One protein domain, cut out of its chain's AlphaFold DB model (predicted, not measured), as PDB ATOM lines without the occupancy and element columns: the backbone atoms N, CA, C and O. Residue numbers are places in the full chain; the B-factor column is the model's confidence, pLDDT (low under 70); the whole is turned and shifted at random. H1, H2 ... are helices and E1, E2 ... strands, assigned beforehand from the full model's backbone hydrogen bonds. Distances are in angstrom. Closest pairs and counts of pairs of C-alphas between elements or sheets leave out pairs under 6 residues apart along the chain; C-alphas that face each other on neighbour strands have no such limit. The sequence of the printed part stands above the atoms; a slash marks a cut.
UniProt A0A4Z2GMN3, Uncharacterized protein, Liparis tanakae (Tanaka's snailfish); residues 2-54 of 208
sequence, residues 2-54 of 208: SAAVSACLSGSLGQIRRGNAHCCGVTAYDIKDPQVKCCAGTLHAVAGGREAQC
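What this domain is: This is residues 2 to 54 of the 208 residues of an uncharacterized protein of Liparis tanakae (Tanaka's snailfish) (UniProt A0A4Z2GMN3). Two small two-stranded hairpins, E1 with E2 and then E3 with E4, follow each other along an elongated body, with two short helices at one end and a short strand at the other. H1 packs on the first hairpin, mainly by E2, while E5, after a loop, comes back beside E3. The printed part has 53 residues, with two named helices and five named strands in the order H1, H2, E1, E2, E3, E4, E5; each hairpin is an antiparallel sheet of two strands, and the class is mixed, helices and strands. The whole is only just compact, close to loose, with a radius of gyration of the C-alphas of 11.5 A and spans of 32 by 20 by 17 A.

How they stand to each other: H1, residues 3 to 9, and H2, residues 13 to 16, only just touch, with 3 pairs of C-alphas within 8 A, and touch only at the corner by their tight link; their closest C-alphas are those of Ala 7 and Leu 13, 6.8 A apart. In H1 every pair of O i and N i+4 is within hydrogen-bond range, and H2 is too short for such a pair. E1, residues 21 to 24, and E2, residues 27 to 30, are a hairpin of antiparallel neighbours, their directions at 140 degrees, with N 22 and O 29 at 2.8 A and N 29 and O 22 at 2.9 A. The closest C-alphas of H1 and E2 are those of Val 5 and Thr 27, 6.0 A apart. E3, residues 36 to 39, and E4, residues 42 to 45, are a second antiparallel hairpin, at 148 degrees, with N 37 and O 44 at 2.9 A and N 44 and O 37 at 2.8 A. Between the hairpins, the closest C-alphas of E1 and E3 are those of Cys 24 and Cys 38, 5.6 A apart. E5, residues 52 to 54, pairs with no named strand; the closest C-alphas of E3 and E5 are those of Cys 39 and Cys 54, 5.4 A apart. H1 and E3 are apart, and so are E4 and E5.

Where its parts are: H1 begins at C-alpha 3, (162.014, 107.970, 170.742), and is 10.1 A long; H2 is 5.1 A. E1 measures 9.8 A, E2 10.2 A, E3 10.0 A and E4 10.2 A. E5 measures 6.9 A and ends at C-alpha 54, (145.676, 130.055, 171.142).

The domain as a whole: The C-alphas of Ser 10 and Gly 48 are the two farthest apart, at 33.2 A. The printed part has no cut and no long link; the link from E4 to E5, six residues, is short. Mean pLDDT of the printed part is 74.2, and residues 2 to 6, 11 to 19 and 47 to 51 of this model are under 70.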
ATOM      1  N   SER A   2     163.540 109.680 166.426       60.97
ATOM      2  CA  SER A   2     163.729 109.894 167.872       60.97
ATOM      3  C   SER A   2     162.620 109.199 168.678       60.97
ATOM      4  O   SER A   2     161.465 109.169 168.241       60.97
ATOM      5  N   ALA A   3     162.954 108.663 169.856       61.12
ATOM      6  CA  ALA A   3     162.014 107.970 170.742       61.12
ATOM      7  C   ALA A   3     160.800 108.845 171.121       61.12
ATOM      8  O   ALA A   3     159.676 108.353 171.186       61.12
ATOM      9  N   ALA A   4     161.004 110.159 171.270       62.19
ATOM     10  CA  ALA A   4     159.941 111.120 171.573       62.19
ATOM     11  C   ALA A   4     158.924 111.288 170.426       62.19
ATOM     12  O   ALA A   4     157.722 111.366 170.667       62.19
ATOM     13  N   VAL A   5     159.394 111.274 169.173       61.28
ATOM     14  CA  VAL A   5     158.533 111.365 167.980       61.28
ATOM     15  C   VAL A   5     157.674 110.103 167.852       61.28
ATOM     16  O   VAL A   5     156.480 110.190 167.580       61.28
ATOM     17  N   SER A   6     158.255 108.929 168.127       63.19
ATOM     18  CA  SER A   6     157.508 107.660 168.120       63.19
ATOM     19  C   SER A   6     156.437 107.616 169.212       63.19
ATOM     20  O   SER A   6     155.337 107.132 168.958       63.19
ATOM     21  N   ALA A   7     156.703 108.172 170.398       70.75
ATOM     22  CA  ALA A   7     155.724 108.242 171.483       70.75
ATOM     23  C   ALA A   7     154.516 109.138 171.139       70.75
ATOM     24  O   ALA A   7     153.377 108.751 171.400       70.75
ATOM     25  N   CYS A   8     154.737 110.294 170.500       76.44
ATOM     26  CA  CYS A   8     153.641 111.180 170.091       76.44
ATOM     27  C   CYS A   8     152.834 110.646 168.898       76.44
ATOM     28  O   CYS A   8     151.620 110.825 168.859       76.44
ATOM     29  N   LEU A   9     153.476 109.940 167.961       72.50
ATOM     30  CA  LEU A   9     152.803 109.307 166.818       72.50
ATOM     31  C   LEU A   9     151.924 108.114 167.213       72.50
ATOM     32  O   LEU A   9     150.899 107.871 166.584       72.50
ATOM     33  N   SER A  10     152.323 107.365 168.240       70.81
ATOM     34  CA  SER A  10     151.672 106.101 168.612       70.81
ATOM     35  C   SER A  10     150.559 106.264 169.654       70.81
ATOM     36  O   SER A  10     149.954 105.275 170.063       70.81
ATOM     37  N   GLY A  11     150.324 107.483 170.159       58.69
ATOM     38  CA  GLY A  11     149.361 107.735 171.240       58.69
ATOM     39  C   GLY A  11     149.720 107.066 172.576       58.69
ATOM     40  O   GLY A  11     148.923 107.091 173.516       58.69
ATOM     41  N   SER A  12     150.921 106.494 172.709       55.78
ATOM     42  CA  SER A  12     151.432 105.848 173.919       55.78
ATOM     43  C   SER A  12     151.912 106.889 174.940       55.78
ATOM     44  O   SER A  12     153.039 106.868 175.436       55.78
ATOM     45  N   LEU A  13     150.989 107.773 175.340       52.28
ATOM     46  CA  LEU A  13     151.117 108.730 176.449       52.28
ATOM     47  C   LEU A  13     151.571 108.063 177.763       52.28
ATOM     48  O   LEU A  13     152.101 108.731 178.647       52.28
ATOM     49  N   GLY A  14     151.421 106.738 177.884       50.75
ATOM     50  CA  GLY A  14     151.943 105.927 178.986       50.75
ATOM     51  C   GLY A  14     153.459 106.027 179.210       50.75
ATOM     52  O   GLY A  14     153.888 105.910 180.353       50.75
ATOM     53  N   GLN A  15     154.265 106.305 178.176       50.66
ATOM     54  CA  GLN A  15     155.721 106.512 178.315       50.66
ATOM     55  C   GLN A  15     156.110 107.964 178.627       50.66
ATOM     56  O   GLN A  15     157.175 108.211 179.184       50.66
ATOM     57  N   ILE A  16     155.233 108.920 178.320       52.16
ATOM     58  CA  ILE A  16     155.437 110.356 178.569       52.16
ATOM     59  C   ILE A  16     154.986 110.737 180.000       52.16
ATOM     60  O   ILE A  16     155.460 111.703 180.591       52.16
ATOM     61  N   ARG A  17     154.143 109.895 180.614       50.62
ATOM     62  CA  ARG A  17     153.492 110.062 181.926       50.62
ATOM     63  C   ARG A  17     154.392 110.207 183.164       50.62
ATOM     64  O   ARG A  17     153.856 110.377 184.255       50.62
ATOM     65  N   ARG A  18     155.722 110.146 183.042       52.81
ATOM     66  CA  ARG A  18     156.651 110.391 184.166       52.81
ATOM     67  C   ARG A  18     157.214 111.821 184.225       52.81
ATOM     68  O   ARG A  18     157.979 112.101 185.142       52.81
ATOM     69  N   GLY A  19     156.828 112.731 183.320       62.50
ATOM     70  CA  GLY A  19     157.291 114.129 183.322       62.50
ATOM     71  C   GLY A  19     156.252 115.141 182.826       62.50
ATOM     72  O   GLY A  19     155.146 114.770 182.452       62.50
ATOM     73  N   ASN A  20     156.620 116.427 182.793       76.06
ATOM     74  CA  ASN A  20     155.784 117.529 182.278       76.06
ATOM     75  C   ASN A  20     155.714 117.570 180.736       76.06
ATOM     76  O   ASN A  20     155.342 118.584 180.152       76.06
ATOM     77  N   ALA A  21     156.133 116.503 180.058       81.38
ATOM     78  CA  ALA A  21     156.161 116.461 178.608       81.38
ATOM     79  C   ALA A  21     154.751 116.194 178.054       81.38
ATOM     80  O   ALA A  21     154.037 115.316 178.528       81.38
ATOM     81  N   HIS A  22     154.347 116.947 177.040       83.44
ATOM     82  CA  HIS A  22     153.095 116.802 176.309       83.44
ATOM     83  C   HIS A  22     153.383 116.737 174.812       83.44
ATOM     84  O   HIS A  22     154.407 117.224 174.338       83.44
ATOM     85  N   CYS A  23     152.476 116.128 174.052       85.62
ATOM     86  CA  CYS A  23     152.580 116.100 172.599       85.62
ATOM     87  C   CYS A  23     151.831 117.279 171.986       85.62
ATOM     88  O   CYS A  23     150.678 117.548 172.320       85.62
ATOM     89  N   CYS A  24     152.490 117.941 171.046       87.81
ATOM     90  CA  CYS A  24     151.921 118.911 170.136       87.81
ATOM     91  C   CYS A  24     152.092 118.387 168.709       87.81
ATOM     92  O   CYS A  24     153.189 118.444 168.147       87.81
ATOM     93  N   GLY A  25     151.038 117.782 168.159       84.62
ATOM     94  CA  GLY A  25     151.157 117.015 166.921       84.62
ATOM     95  C   GLY A  25     152.141 115.857 167.113       84.62
ATOM     96  O   GLY A  25     151.922 114.987 167.951       84.62
ATOM     97  N   VAL A  26     153.249 115.874 166.371       83.38
ATOM     98  CA  VAL A  26     154.309 114.847 166.439       83.38
ATOM     99  C   VAL A  26     155.487 115.235 167.339       83.38
ATOM    100  O   VAL A  26     156.450 114.475 167.463       83.38
ATOM    101  N   THR A  27     155.426 116.413 167.962       84.69
ATOM    102  CA  THR A  27     156.523 116.996 168.742       84.69
ATOM    103  C   THR A  27     156.226 116.899 170.233       84.69
ATOM    104  O   THR A  27     155.190 117.376 170.688       84.69
ATOM    105  N   ALA A  28     157.141 116.321 171.013       86.56
ATOM    106  CA  ALA A  28     157.074 116.375 172.471       86.56
ATOM    107  C   ALA A  28     157.661 117.704 172.980       86.56
ATOM    108  O   ALA A  28     158.724 118.116 172.518       86.56
ATOM    109  N   TYR A  29     156.991 118.357 173.927       84.75
ATOM    110  CA  TYR A  29     157.429 119.613 174.545       84.75
ATOM    111  C   TYR A  29     157.099 119.628 176.045       84.75
ATOM    112  O   TYR A  29     156.189 118.923 176.468       84.75
ATOM    113  N   ASP A  30     157.817 120.408 176.857       85.44
ATOM    114  CA  ASP A  30     157.476 120.594 178.277       85.44
ATOM    115  C   ASP A  30     156.333 121.616 178.407       85.44
ATOM    116  O   ASP A  30     156.475 122.766 178.000       85.44
ATOM    117  N   ILE A  31     155.194 121.219 178.982       84.06
ATOM    118  CA  ILE A  31     154.038 122.113 179.170       84.06
ATOM    119  C   ILE A  31     154.309 123.254 180.158       84.06
ATOM    120  O   ILE A  31     153.573 124.239 180.169       84.06
ATOM    121  N   LYS A  32     155.335 123.117 181.003       85.94
ATOM    122  CA  LYS A  32     155.762 124.152 181.946       85.94
ATOM    123  C   LYS A  32     156.759 125.129 181.342       85.94
ATOM    124  O   LYS A  32     157.036 126.130 181.995       85.94
ATOM    125  N   ASP A  33     157.290 124.865 180.149       85.94
ATOM    126  CA  ASP A  33     158.164 125.813 179.469       85.94
ATOM    127  C   ASP A  33     157.340 127.035 179.018       85.94
ATOM    128  O   ASP A  33     156.499 126.922 178.120       85.94
ATOM    129  N   PRO A  34     157.548 128.220 179.622       81.88
ATOM    130  CA  PRO A  34     156.777 129.412 179.291       81.88
ATOM    131  C   PRO A  34     157.112 129.967 177.900       81.88
ATOM    132  O   PRO A  34     156.405 130.854 177.423       81.88
ATOM    133  N   GLN A  35     158.186 129.490 177.257       85.06
ATOM    134  CA  GLN A  35     158.626 129.945 175.939       85.06
ATOM    135  C   GLN A  35     157.964 129.194 174.789       85.06
ATOM    136  O   GLN A  35     158.186 129.557 173.634       85.06
ATOM    137  N   VAL A  36     157.145 128.176 175.056       86.38
ATOM    138  CA  VAL A  36     156.452 127.423 174.009       86.38
ATOM    139  C   VAL A  36     154.990 127.176 174.355       86.38
ATOM    140  O   VAL A  36     154.618 126.924 175.497       86.38
ATOM    141  N   LYS A  37     154.128 127.220 173.339       87.69
ATOM    142  CA  LYS A  37     152.729 126.799 173.449       87.69
ATOM    143  C   LYS A  37     152.292 126.009 172.232       87.69
ATOM    144  O   LYS A  37     152.679 126.307 171.109       87.69
ATOM    145  N   CYS A  38     151.441 125.019 172.464       86.75
ATOM    146  CA  CYS A  38     150.820 124.245 171.402       86.75
ATOM    147  C   CYS A  38     149.448 124.821 171.032       86.75
ATOM    148  O   CYS A  38     148.578 124.907 171.896       86.75
ATOM    149  N   CYS A  39     149.232 125.148 169.756       86.50
ATOM    150  CA  CYS A  39     147.936 125.555 169.211       86.50
ATOM    151  C   CYS A  39     147.513 124.585 168.099       86.50
ATOM    152  O   CYS A  39     148.189 124.480 167.080       86.50
ATOM    153  N   ALA A  40     146.407 123.858 168.295       83.25
ATOM    154  CA  ALA A  40     145.855 122.898 167.326       83.25
ATOM    155  C   ALA A  40     146.902 121.933 166.712       83.25
ATOM    156  O   ALA A  40     146.902 121.677 165.510       83.25
ATOM    157  N   GLY A  41     147.829 121.423 167.535       83.75
ATOM    158  CA  GLY A  41     148.887 120.498 167.104       83.75
ATOM    159  C   GLY A  41     150.139 121.157 166.511       83.75
ATOM    160  O   GLY A  41     151.073 120.443 166.153       83.75
ATOM    161  N   THR A  42     150.193 122.490 166.446       86.88
ATOM    162  CA  THR A  42     151.366 123.261 166.009       86.88
ATOM    163  C   THR A  42     152.046 123.918 167.206       86.88
ATOM    164  O   THR A  42     151.390 124.574 168.016       86.88
ATOM    165  N   LEU A  43     153.360 123.728 167.348       88.31
ATOM    166  CA  LEU A  43     154.134 124.304 168.448       88.31
ATOM    167  C   LEU A  43     154.614 125.712 168.065       88.31
ATOM    168  O   LEU A  43     155.243 125.894 167.024       88.31
ATOM    169  N   HIS A  44     154.331 126.697 168.910       88.50
ATOM    170  CA  HIS A  44     154.697 128.098 168.721       88.50
ATOM    171  C   HIS A  44     155.641 128.566 169.823       88.50
ATOM    172  O   HIS A  44     155.423 128.260 170.995       88.50
ATOM    173  N   ALA A  45     156.640 129.366 169.453       87.25
ATOM    174  CA  ALA A  45     157.479 130.073 170.412       87.25
ATOM    175  C   ALA A  45     156.742 131.308 170.967       87.25
ATOM    176  O   ALA A  45     156.197 132.112 170.208       87.25
ATOM    177  N   VAL A  46     156.743 131.469 172.287       83.06
ATOM    178  CA  VAL A  46     156.195 132.614 173.017       83.06
ATOM    179  C   VAL A  46     157.357 133.520 173.419       83.06
ATOM    180  O   VAL A  46     158.112 133.226 174.344       83.06
ATOM    181  N   ALA A  47     157.521 134.646 172.726       68.69
ATOM    182  CA  ALA A  47     158.555 135.614 173.074       68.69
ATOM    183  C   ALA A  47     158.136 136.455 174.297       68.69
ATOM    184  O   ALA A  47     157.103 137.126 174.284       68.69
ATOM    185  N   GLY A  48     158.972 136.466 175.341       61.28
ATOM    186  CA  GLY A  48     158.951 137.510 176.375       61.28
ATOM    187  C   GLY A  48     157.920 137.372 177.500       61.28
ATOM    188  O   GLY A  48     157.486 138.396 178.020       61.28
ATOM    189  N   GLY A  49     157.512 136.156 177.883       58.19
ATOM    190  CA  GLY A  49     156.713 135.921 179.102       58.19
ATOM    191  C   GLY A  49     155.312 136.550 179.105       58.19
ATOM    192  O   GLY A  49     154.675 136.627 180.152       58.19
ATOM    193  N   ARG A  50     154.829 137.016 177.948       63.41
ATOM    194  CA  ARG A  50     153.474 137.555 177.792       63.41
ATOM    195  C   ARG A  50     152.468 136.412 177.784       63.41
ATOM    196  O   ARG A  50     152.730 135.355 177.209       63.41
ATOM    197  N   GLU A  51     151.303 136.642 178.380       66.38
ATOM    198  CA  GLU A  51     150.206 135.679 178.356       66.38
ATOM    199  C   GLU A  51     149.738 135.486 176.906       66.38
ATOM    200  O   GLU A  51     149.115 136.357 176.298       66.38
ATOM    201  N   ALA A  52     150.143 134.363 176.311       74.38
ATOM    202  CA  ALA A  52     149.789 134.006 174.948       74.38
ATOM    203  C   ALA A  52     148.648 132.989 174.959       74.38
ATOM    204  O   ALA A  52     148.726 131.968 175.649       74.38
ATOM    205  N   GLN A  53     147.598 133.243 174.187       79.25
ATOM    206  CA  GLN A  53     146.452 132.347 174.061       79.25
ATOM    207  C   GLN A  53     146.337 131.848 172.626       79.25
ATOM    208  O   GLN A  53     146.543 132.590 171.671       79.25
ATOM    209  N   CYS A  54     145.991 130.579 172.460       81.31
ATOM    210  CA  CYS A  54     145.676 130.055 171.142       81.31
ATOM    211  C   CYS A  54     144.277 130.510 170.729       81.31
ATOM    212  O   CYS A  54     143.311 130.318 171.467       81.31
TER     213      CYS A  54